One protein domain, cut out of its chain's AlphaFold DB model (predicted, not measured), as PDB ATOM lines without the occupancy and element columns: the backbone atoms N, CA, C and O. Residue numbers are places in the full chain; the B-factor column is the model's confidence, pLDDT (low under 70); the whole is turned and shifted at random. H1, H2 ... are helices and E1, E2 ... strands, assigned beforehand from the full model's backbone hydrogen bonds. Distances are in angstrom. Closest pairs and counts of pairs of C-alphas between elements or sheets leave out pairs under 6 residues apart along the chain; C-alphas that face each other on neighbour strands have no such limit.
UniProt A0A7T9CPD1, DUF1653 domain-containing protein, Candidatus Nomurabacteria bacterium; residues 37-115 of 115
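AT A GLANCE: This is residues 37 to 115 of the 115 residues of the protein "DUF1653 domain-containing protein" of Candidatus Nomurabacteria bacterium (UniProt A0A7T9CPD1). The chain traces a loose, open frame: a three-stranded sheet, E1, E2 and E3, makes one side, a small hairpin, E4 and E5, sits at the corner farthest from H2, and the long helix H2 makes the side that leads back toward the sheet's end. The long loop of residues 72 to 83 crosses from the sheet to the hairpin, E6 leads on toward H2, and the short helix H1 lies in the turn between E2 and E3. The printed part has 79 residues with two named helices and six named strands, in the order E1 E2 H1 E3 E4 E5 E6 H2; both sheets, E1 - E2 - E3 and E4 - E5, are antiparallel, and the class is mixed, helices and strands. The whole is loose, with a radius of gyration of the C-alphas of 14.6 A and spans of 37 by 36 by 22 A.

HOW THE PARTS SIT: Begin with E1, residues 37 to 41, and E2, residues 48 to 54, an antiparallel hairpin at 157 degrees; look for N 40 and O 49, 2.9 A apart, and N 49 and O 40, 2.8 A apart. On E2's other side find E3, residues 68 to 71, antiparallel to E2 at 147 degrees, with N 50 and O 70 at 2.8 A. Between E2 and E3 along the chain, H1, residues 59 to 62, only grazes the sheet with its residues 59 to 61; its closest C-alpha pair with E2 is Tyr 61 and Pro 54, 6.8 A. Further on, E4, residues 84 to 86, and E5, residues 89 to 91, form a second antiparallel hairpin at 146 degrees, with N 84 and O 91 at 2.8 A. E5 runs on into E6, residues 94 to 96, across a break of 2 residues at 48 degrees; E6 pairs with no named strand. H2, residues 100 to 113, is not on the three-stranded sheet; it and E2 are apart, but only just, their closest C-alphas 8.4 A from each other. In H2 every O i to N i+4 pair is within hydrogen-bond range; H1 is too short for such a pair.

IN THESE COORDINATES: Find C-alpha 37 at (86.407, 69.548, 64.263), where E1 begins; it runs 13.9 A to residue 41. E2 covers 19.7 A, H1 4.9 A, E3 10.3 A, E4 6.4 A, E5 6.9 A and E6 6.6 A. H2 starts at C-alpha 100, (87.515, 86.599, 59.195), and ends 20.0 A away at C-alpha 113, (75.209, 76.574, 71.331).

THE WHOLE: The two C-alphas farthest apart are those of Asp 88 and Lys 115, at 40.7 A. Look at residues 98 to 105, of which 100 to 105 belong to H2: they stand free. The link from E3 to E4, 12 residues, is long. The printed part has no cut, its mean pLDDT is 95.0, and no printed residue is under 70.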
ATOM      1  N   ILE A  37      85.573  69.669  63.062       97.81
ATOM      2  CA  ILE A  37      86.407  69.548  64.263       97.81
ATOM      3  C   ILE A  37      87.564  68.562  64.079       97.81
ATOM      4  O   ILE A  37      88.533  68.606  64.839       97.81
ATOM      5  N   GLY A  38      87.480  67.681  63.082       97.38
ATOM      6  CA  GLY A  38      88.558  66.759  62.762       97.38
ATOM      7  C   GLY A  38      88.263  65.855  61.575       97.38
ATOM      8  O   GLY A  38      87.134  65.755  61.096       97.38
ATOM      9  N   VAL A  39      89.313  65.169  61.130       97.50
ATOM     10  CA  VAL A  39      89.268  64.114  60.117       97.50
ATOM     11  C   VAL A  39      90.030  62.914  60.664       97.50
ATOM     12  O   VAL A  39      91.127  63.076  61.206       97.50
ATOM     13  N   GLY A  40      89.470  61.715  60.532       94.94
ATOM     14  CA  GLY A  40      90.082  60.507  61.074       94.94
ATOM     15  C   GLY A  40      89.645  59.232  60.354       94.94
ATOM     16  O   GLY A  40      88.547  59.185  59.804       94.94
ATOM     17  N   PRO A  41      90.489  58.189  60.336       93.81
ATOM     18  CA  PRO A  41      90.132  56.906  59.758       93.81
ATOM     19  C   PRO A  41      89.390  56.015  60.760       93.81
ATOM     20  O   PRO A  41      89.745  55.944  61.938       93.81
ATOM     21  N   HIS A  42      88.424  55.250  60.266       91.81
ATOM     22  CA  HIS A  42      87.860  54.106  60.960       91.81
ATOM     23  C   HIS A  42      88.882  52.965  60.955       91.81
ATOM     24  O   HIS A  42      89.318  52.496  59.904       91.81
ATOM     25  N   THR A  43      89.306  52.516  62.134       88.00
ATOM     26  CA  THR A  43      90.485  51.644  62.268       88.00
ATOM     27  C   THR A  43      90.317  50.247  61.678       88.00
ATOM     28  O   THR A  43      91.320  49.601  61.384       88.00
ATOM     29  N   GLU A  44      89.081  49.770  61.519       88.69
ATOM     30  CA  GLU A  44      88.800  48.422  61.003       88.69
ATOM     31  C   GLU A  44      88.626  48.390  59.482       88.69
ATOM     32  O   GLU A  44      88.956  47.392  58.849       88.69
ATOM     33  N   THR A  45      88.133  49.481  58.890       89.81
ATOM     34  CA  THR A  45      87.820  49.559  57.451       89.81
ATOM     35  C   THR A  45      88.814  50.428  56.684       89.81
ATOM     36  O   THR A  45      88.928  50.302  55.470       89.81
ATOM     37  N   GLY A  46      89.542  51.309  57.376       88.88
ATOM     38  CA  GLY A  46      90.406  52.324  56.774       88.88
ATOM     39  C   GLY A  46      89.647  53.500  56.152       88.88
ATOM     40  O   GLY A  46      90.286  54.426  55.659       88.88
ATOM     41  N   GLU A  47      88.311  53.481  56.181       92.50
ATOM     42  CA  GLU A  47      87.468  54.554  55.657       92.50
ATOM     43  C   GLU A  47      87.696  55.846  56.440       92.50
ATOM     44  O   GLU A  47      87.827  55.827  57.661       92.50
ATOM     45  N   ILE A  48      87.766  56.973  55.742       95.50
ATOM     46  CA  ILE A  48      88.095  58.262  56.344       95.50
ATOM     47  C   ILE A  48      86.808  59.033  56.567       95.50
ATOM     48  O   ILE A  48      86.020  59.190  55.642       95.50
ATOM     49  N   PHE A  49      86.626  59.538  57.780       97.38
ATOM     50  CA  PHE A  49      85.467  60.310  58.191       97.38
ATOM     51  C   PHE A  49      85.867  61.739  58.533       97.38
ATOM     52  O   PHE A  49      86.925  61.995  59.112       97.38
ATOM     53  N   VAL A  50      84.977  62.663  58.201       98.31
ATOM     54  CA  VAL A  50      84.976  64.039  58.678       98.31
ATOM     55  C   VAL A  50      84.024  64.107  59.863       98.31
ATOM     56  O   VAL A  50      82.849  63.747  59.742       98.31
ATOM     57  N   THR A  51      84.526  64.580  60.998       98.25
ATOM     58  CA  THR A  51      83.726  64.842  62.191       98.25
ATOM     59  C   THR A  51      83.387  66.325  62.239       98.25
ATOM     60  O   THR A  51      84.274  67.185  62.183       98.25
ATOM     61  N   TYR A  52      82.099  66.640  62.337       98.12
ATOM     62  CA  TYR A  52      81.603  68.010  62.248       98.12
ATOM     63  C   TYR A  52      80.330  68.206  63.075       98.12
ATOM     64  O   TYR A  52      79.670  67.245  63.465       98.12
ATOM     65  N   ARG A  53      79.971  69.458  63.368       97.44
ATOM     66  CA  ARG A  53      78.750  69.792  64.120       97.44
ATOM     67  C   ARG A  53      78.020  71.006  63.542       97.44
ATOM     68  O   ARG A  53      78.676  71.906  63.024       97.44
ATOM     69  N   PRO A  54      76.679  71.050  63.603       97.62
ATOM     70  CA  PRO A  54      75.875  72.147  63.056       97.62
ATOM     71  C   PRO A  54      75.942  73.413  63.924       97.62
ATOM     72  O   PRO A  54      76.044  73.324  65.145       97.62
ATOM     73  N   LEU A  55      75.798  74.590  63.314       97.44
ATOM     74  CA  LEU A  55      75.637  75.884  64.003       97.44
ATOM     75  C   LEU A  55      74.161  76.331  64.065       97.44
ATOM     76  O   LEU A  55      73.845  77.517  64.099       97.44
ATOM     77  N   TYR A  56      73.243  75.365  64.082       95.75
ATOM     78  CA  TYR A  56      71.797  75.565  64.166       95.75
ATOM     79  C   TYR A  56      71.129  74.345  64.828       95.75
ATOM     80  O   TYR A  56      71.765  73.299  64.996       95.75
ATOM     81  N   GLN A  57      69.858  74.459  65.230       94.50
ATOM     82  CA  GLN A  57      69.126  73.389  65.928       94.50
ATOM     83  C   GLN A  57      68.754  72.223  64.992       94.50
ATOM     84  O   GLN A  57      67.596  72.035  64.629       94.50
ATOM     85  N   SER A  58      69.741  71.421  64.599       92.94
ATOM     86  CA  SER A  58      69.530  70.202  63.814       92.94
ATOM     87  C   SER A  58      69.259  68.984  64.708       92.94
ATOM     88  O   SER A  58      69.500  69.018  65.914       92.94
ATOM     89  N   ASN A  59      68.842  67.860  64.114       91.62
ATOM     90  CA  ASN A  59      68.690  66.587  64.834       91.62
ATOM     91  C   ASN A  59      69.972  66.150  65.564       91.62
ATOM     92  O   ASN A  59      69.882  65.564  66.636       91.62
ATOM     93  N   VAL A  60      71.152  66.465  65.018       88.06
ATOM     94  CA  VAL A  60      72.451  66.161  65.645       88.06
ATOM     95  C   VAL A  60      72.625  66.971  66.930       88.06
ATOM     96  O   VAL A  60      72.996  66.427  67.967       88.06
ATOM     97  N   TYR A  61      72.285  68.262  66.885       90.06
ATOM     98  CA  TYR A  61      72.312  69.125  68.063       90.06
ATOM     99  C   TYR A  61      71.280  68.685  69.110       90.06
ATOM    100  O   TYR A  61      71.586  68.594  70.297       90.06
ATOM    101  N   LEU A  62      70.060  68.362  68.672       92.75
ATOM    102  CA  LEU A  62      68.984  67.894  69.549       92.75
ATOM    103  C   LEU A  62      69.286  66.527  70.177       92.75
ATOM    104  O   LEU A  62      68.799  66.232  71.267       92.75
ATOM    105  N   ALA A  63      70.139  65.720  69.547       90.62
ATOM    106  CA  ALA A  63      70.645  64.468  70.089       90.62
ATOM    107  C   ALA A  63      71.768  64.697  71.123       90.62
ATOM    108  O   ALA A  63      72.816  64.068  71.059       90.62
ATOM    109  N   GLY A  64      71.568  65.608  72.079       87.81
ATOM    110  CA  GLY A  64      72.511  65.834  73.179       87.81
ATOM    111  C   GLY A  64      73.791  66.574  72.783       87.81
ATOM    112  O   GLY A  64      74.838  66.316  73.367       87.81
ATOM    113  N   MET A  65      73.712  67.485  71.807       91.00
ATOM    114  CA  MET A  65      74.841  68.295  71.330       91.00
ATOM    115  C   MET A  65      76.003  67.445  70.790       91.00
ATOM    116  O   MET A  65      77.174  67.812  70.915       91.00
ATOM    117  N   MET A  66      75.665  66.297  70.197       91.50
ATOM    118  CA  MET A  66      76.623  65.382  69.584       91.50
ATOM    119  C   MET A  66      77.251  65.965  68.310       91.50
ATOM    120  O   MET A  66      76.908  67.048  67.832       91.50
ATOM    121  N   VAL A  67      78.203  65.213  67.765       95.00
ATOM    122  CA  VAL A  67      78.853  65.468  66.479       95.00
ATOM    123  C   VAL A  67      78.340  64.466  65.453       95.00
ATOM    124  O   VAL A  67      77.943  63.355  65.805       95.00
ATOM    125  N   ASP A  68      78.362  64.859  64.190       95.44
ATOM    126  CA  ASP A  68      78.073  63.980  63.068       95.44
ATOM    127  C   ASP A  68      79.380  63.465  62.452       95.44
ATOM    128  O   ASP A  68      80.420  64.127  62.527       95.44
ATOM    129  N   ASN A  69      79.319  62.286  61.836       96.12
ATOM    130  CA  ASN A  69      80.430  61.684  61.108       96.12
ATOM    131  C   ASN A  69      79.969  61.352  59.696       96.12
ATOM    132  O   ASN A  69      79.019  60.597  59.503       96.12
ATOM    133  N   ARG A  70      80.665  61.895  58.701       96.38
ATOM    134  CA  ARG A  70      80.393  61.635  57.285       96.38
ATOM    135  C   ARG A  70      81.662  61.131  56.628       96.38
ATOM    136  O   ARG A  70      82.729  61.679  56.895       96.38
ATOM    137  N   SER A  71      81.555  60.120  55.776       97.25
ATOM    138  CA  SER A  71      82.681  59.657  54.966       97.25
ATOM    139  C   SER A  71      83.270  60.825  54.173       97.25
ATOM    140  O   SER A  71      82.547  61.725  53.741       97.25
ATOM    141  N   LEU A  72      84.588  60.855  53.997       97.19
ATOM    142  CA  LEU A  72      85.260  61.886  53.209       97.19
ATOM    143  C   LEU A  72      84.728  61.868  51.770       97.19
ATOM    144  O   LEU A  72      84.280  62.897  51.267       97.19
ATOM    145  N   HIS A  73      84.683  60.663  51.203       96.31
ATOM    146  CA  HIS A  73      84.043  60.292  49.947       96.31
ATOM    147  C   HIS A  73      83.247  59.008  50.177       96.31
ATOM    148  O   HIS A  73      83.664  58.180  50.990       96.31
ATOM    149  N   ASP A  74      82.143  58.823  49.461       93.75
ATOM    150  CA  ASP A  74      81.428  57.545  49.429       93.75
ATOM    151  C   ASP A  74      81.055  57.125  47.996       93.75
ATOM    152  O   ASP A  74      81.223  57.873  47.032       93.75
ATOM    153  N   LEU A  75      80.583  55.885  47.842       91.94
ATOM    154  CA  LEU A  75      80.250  55.312  46.530       91.94
ATOM    155  C   LEU A  75      79.018  55.959  45.879       91.94
ATOM    156  O   LEU A  75      78.859  55.867  44.662       91.94
ATOM    157  N   ASP A  76      78.171  56.615  46.672       92.75
ATOM    158  CA  ASP A  76      76.941  57.265  46.223       92.75
ATOM    159  C   ASP A  76      77.140  58.776  45.972       92.75
ATOM    160  O   ASP A  76      76.179  59.495  45.674       92.75
ATOM    161  N   GLY A  77      78.376  59.281  46.102       92.44
ATOM    162  CA  GLY A  77      78.719  60.695  45.950       92.44
ATOM    163  C   GLY A  77      78.128  61.586  47.047       92.44
ATOM    164  O   GLY A  77      77.800  62.753  46.804       92.44
ATOM    165  N   ASN A  78      77.913  61.041  48.243       92.75
ATOM    166  CA  ASN A  78      77.366  61.734  49.407       92.75
ATOM    167  C   ASN A  78      78.400  62.002  50.505       92.75
ATOM    168  O   ASN A  78      78.023  62.530  51.559       92.75
ATOM    169  N   GLY A  79      79.682  61.758  50.249       96.69
ATOM    170  CA  GLY A  79      80.764  62.135  51.140       96.69
ATOM    171  C   GLY A  79      80.830  63.642  51.390       96.69
ATOM    172  O   GLY A  79      80.159  64.458  50.749       96.69
ATOM    173  N   PHE A  80      81.624  64.028  52.383       97.81
ATOM    174  CA  PHE A  80      81.800  65.428  52.756       97.81
ATOM    175  C   PHE A  80      82.464  66.226  51.626       97.81
ATOM    176  O   PHE A  80      82.022  67.324  51.312       97.81
ATOM    177  N   MET A  81      83.483  65.659  50.981       97.38
ATOM    178  CA  MET A  81      84.187  66.301  49.868       97.38
ATOM    179  C   MET A  81      83.597  65.935  48.499       97.38
ATOM    180  O   MET A  81      84.053  66.449  47.480       97.38
ATOM    181  N   ASP A  82      82.553  65.099  48.458       97.44
ATOM    182  CA  ASP A  82      81.849  64.800  47.216       97.44
ATOM    183  C   ASP A  82      80.955  65.972  46.794       97.44
ATOM    184  O   ASP A  82      80.118  66.437  47.586       97.44
ATOM    185  N   PRO A  83      81.057  66.438  45.537       96.56
ATOM    186  CA  PRO A  83      80.203  67.503  45.048       96.56
ATOM    187  C   PRO A  83      78.740  67.053  45.001       96.56
ATOM    188  O   PRO A  83      78.408  65.883  44.800       96.56
ATOM    189  N   LYS A  84      77.822  68.009  45.138       95.94
ATOM    190  CA  LYS A  84      76.402  67.764  44.912       95.94
ATOM    191  C   LYS A  84      76.105  67.883  43.419       95.94
ATOM    192  O   LYS A  84      76.293  68.944  42.830       95.94
ATOM    193  N   ILE A  85      75.579  66.814  42.826       94.44
ATOM    194  CA  ILE A  85      75.039  66.849  41.462       94.44
ATOM    195  C   ILE A  85      73.674  67.550  41.462       94.44
ATOM    196  O   ILE A  85      72.807  67.261  42.296       94.44
ATOM    197  N   THR A  86      73.505  68.473  40.523       90.38
ATOM    198  CA  THR A  86      72.314  69.295  40.273       90.38
ATOM    199  C   THR A  86      71.936  69.210  38.786       90.38
ATOM    200  O   THR A  86      72.750  68.737  37.989       90.38
ATOM    201  N   PRO A  87      70.733  69.652  38.373       94.44
ATOM    202  CA  PRO A  87      70.370  69.693  36.953       94.44
ATOM    203  C   PRO A  87      71.329  70.524  36.085       94.44
ATOM    204  O   PRO A  87      71.546  70.179  34.927       94.44
ATOM    205  N   ASP A  88      71.934  71.568  36.657       94.38
ATOM    206  CA  ASP A  88      72.783  72.534  35.945       94.38
ATOM    207  C   ASP A  88      74.287  72.199  36.016       94.38
ATOM    208  O   ASP A  88      75.124  72.966  35.542       94.38
ATOM    209  N   GLY A  89      74.653  71.056  36.612       93.62
ATOM    210  CA  GLY A  89      76.040  70.630  36.801       93.62
ATOM    211  C   GLY A  89      76.326  70.166  38.227       93.62
ATOM    212  O   GLY A  89      75.438  69.679  38.931       93.62
ATOM    213  N   SER A  90      77.570  70.298  38.676       95.00
ATOM    214  CA  SER A  90      77.977  69.969  40.043       95.00
ATOM    215  C   SER A  90      78.359  71.221  40.829       95.00
ATOM    216  O   SER A  90      78.904  72.176  40.280       95.00
ATOM    217  N   VAL A  91      78.073  71.208  42.130       95.81
ATOM    218  CA  VAL A  91      78.492  72.257  43.070       95.81
ATOM    219  C   VAL A  91      79.247  71.639  44.239       95.81
ATOM    220  O   VAL A  91      78.970  70.503  44.631       95.81
ATOM    221  N   GLU A  92      80.182  72.382  44.826       96.50
ATOM    222  CA  GLU A  92      80.814  71.974  46.081       96.50
ATOM    223  C   GLU A  92      79.745  71.825  47.161       96.50
ATOM    224  O   GLU A  92      78.973  72.745  47.431       96.50
ATOM    225  N   ARG A  93      79.675  70.641  47.774       97.12
ATOM    226  CA  ARG A  93      78.674  70.363  48.804       97.12
ATOM    227  C   ARG A  93      78.917  71.196  50.053       97.12
ATOM    228  O   ARG A  93      77.952  71.686  50.638       97.12
ATOM    229  N   PHE A  94      80.183  71.355  50.428       98.00
ATOM    230  CA  PHE A  94      80.628  72.163  51.552       98.00
ATOM    231  C   PHE A  94      81.740  73.101  51.097       98.00
ATOM    232  O   PHE A  94      82.767  72.647  50.605       98.00
ATOM    233  N   VAL A  95      81.548  74.398  51.320       97.81
ATOM    234  CA  VAL A  95      82.532  75.437  50.996       97.81
ATOM    235  C   VAL A  95      83.102  75.990  52.290       97.81
ATOM    236  O   VAL A  95      82.347  76.371  53.190       97.81
ATOM    237  N   ARG A  96      84.433  76.046  52.399       98.31
ATOM    238  CA  ARG A  96      85.105  76.597  53.579       98.31
ATOM    239  C   ARG A  96      84.827  78.094  53.702       98.31
ATOM    240  O   ARG A  96      85.006  78.851  52.751       98.31
ATOM    241  N   VAL A  97      84.466  78.527  54.903       98.44
ATOM    242  CA  VAL A  97      84.399  79.943  55.261       98.44
ATOM    243  C   VAL A  97      85.810  80.438  55.564       98.44
ATOM    244  O   VAL A  97      86.489  79.896  56.439       98.44
ATOM    245  N   ILE A  98      86.246  81.462  54.832       98.25
ATOM    246  CA  ILE A  98      87.569  82.090  54.988       98.25
ATOM    247  C   ILE A  98      87.495  83.565  55.404       98.25
ATOM    248  O   ILE A  98      88.515  84.135  55.775       98.25
ATOM    249  N   ASP A  99      86.309  84.178  55.350       98.00
ATOM    250  CA  ASP A  99      86.103  85.560  55.780       98.00
ATOM    251  C   ASP A  99      86.245  85.674  57.304       98.00
ATOM    252  O   ASP A  99      85.532  85.012  58.059       98.00
ATOM    253  N   GLU A 100      87.179  86.505  57.769       98.31
ATOM    254  CA  GLU A 100      87.515  86.599  59.195       98.31
ATOM    255  C   GLU A 100      86.359  87.138  60.044       98.31
ATOM    256  O   GLU A 100      86.157  86.699  61.179       98.31
ATOM    257  N   GLU A 101      85.588  88.082  59.506       98.19
ATOM    258  CA  GLU A 101      84.451  88.666  60.213       98.19
ATOM    259  C   GLU A 101      83.311  87.652  60.344       98.19
ATOM    260  O   GLU A 101      82.701  87.534  61.408       98.19
ATOM    261  N   GLU A 102      83.053  86.860  59.305       97.69
ATOM    262  CA  GLU A 102      82.135  85.731  59.381       97.69
ATOM    263  C   GLU A 102      82.614  84.664  60.366       97.69
ATOM    264  O   GLU A 102      81.832  84.226  61.208       97.69
ATOM    265  N   ILE A 103      83.894  84.290  60.341       98.56
ATOM    266  CA  ILE A 103      84.466  83.330  61.296       98.56
ATOM    267  C   ILE A 103      84.235  83.796  62.741       98.56
ATOM    268  O   ILE A 103      83.872  82.982  63.597       98.56
ATOM    269  N   LYS A 104      84.402  85.093  63.037       98.38
ATOM    270  CA  LYS A 104      84.110  85.657  64.368       98.38
ATOM    271  C   LYS A 104      82.637  85.497  64.745       98.38
ATOM    272  O   LYS A 104      82.346  85.061  65.862       98.38
ATOM    273  N   ARG A 105      81.706  85.805  63.835       98.19
ATOM    274  CA  ARG A 105      80.259  85.675  64.092       98.19
ATOM    275  C   ARG A 105      79.848  84.213  64.283       98.19
ATOM    276  O   ARG A 105      79.183  83.889  65.265       98.19
ATOM    277  N   LEU A 106      80.336  83.308  63.438       98.31
ATOM    278  CA  LEU A 106      80.088  81.868  63.558       98.31
ATOM    279  C   LEU A 106      80.686  81.275  64.842       98.31
ATOM    280  O   LEU A 106      80.046  80.451  65.495       98.31
ATOM    281  N   SER A 107      81.862  81.745  65.267       98.12
ATOM    282  CA  SER A 107      82.462  81.355  66.551       98.12
ATOM    283  C   SER A 107      81.577  81.751  67.728       98.12
ATOM    284  O   SER A 107      81.370  80.954  68.639       98.12
ATOM    285  N   TYR A 108      80.995  82.951  67.688       97.88
ATOM    286  CA  TYR A 108      80.048  83.392  68.707       97.88
ATOM    287  C   TYR A 108      78.793  82.505  68.753       97.88
ATOM    288  O   TYR A 108      78.359  82.127  69.843       97.88
ATOM    289  N   ILE A 109      78.233  82.127  67.597       97.44
ATOM    290  CA  ILE A 109      77.079  81.213  67.518       97.44
ATOM    291  C   ILE A 109      77.437  79.842  68.099       97.44
ATOM    292  O   ILE A 109      76.741  79.354  68.993       97.44
ATOM    293  N   ARG A 110      78.554  79.249  67.658       97.12
ATOM    294  CA  ARG A 110      79.071  77.981  68.187       97.12
ATOM    295  C   ARG A 110      79.205  78.031  69.706       97.12
ATOM    296  O   ARG A 110      78.700  77.149  70.395       97.12
ATOM    297  N   ASP A 111      79.847  79.071  70.228       96.50
ATOM    298  CA  ASP A 111      80.083  79.228  71.661       96.50
ATOM    299  C   ASP A 111      78.783  79.427  72.442       96.50
ATOM    300  O   ASP A 111      78.740  79.142  73.630       96.50
ATOM    301  N   LYS A 112      77.716  79.943  71.833       95.25
ATOM    302  CA  LYS A 112      76.402  80.024  72.483       95.25
ATOM    303  C   LYS A 112      75.668  78.690  72.493       95.25
ATOM    304  O   LYS A 112      74.912  78.447  73.426       95.25
ATOM    305  N   MET A 113      75.879  77.863  71.476       94.12
ATOM    306  CA  MET A 113      75.209  76.574  71.331       94.12
ATOM    307  C   MET A 113      75.863  75.453  72.141       94.12
ATOM    308  O   MET A 113      75.158  74.647  72.728       94.12
ATOM    309  N   TYR A 114      77.194  75.396  72.173       92.94
ATOM    310  CA  TYR A 114      77.951  74.265  72.731       92.94
ATOM    311  C   TYR A 114      78.701  74.619  74.025       92.94
ATOM    312  O   TYR A 114      79.786  74.088  74.270       92.94
ATOM    313  N   LYS A 115      78.162  75.560  74.805       80.94
ATOM    314  CA  LYS A 115      78.729  76.007  76.084       80.94
ATOM    315  C   LYS A 115      78.348  75.111  77.250       80.94
ATOM    316  O   LYS A 115      77.175  74.685  77.297       80.94
TER     317      LYS A 115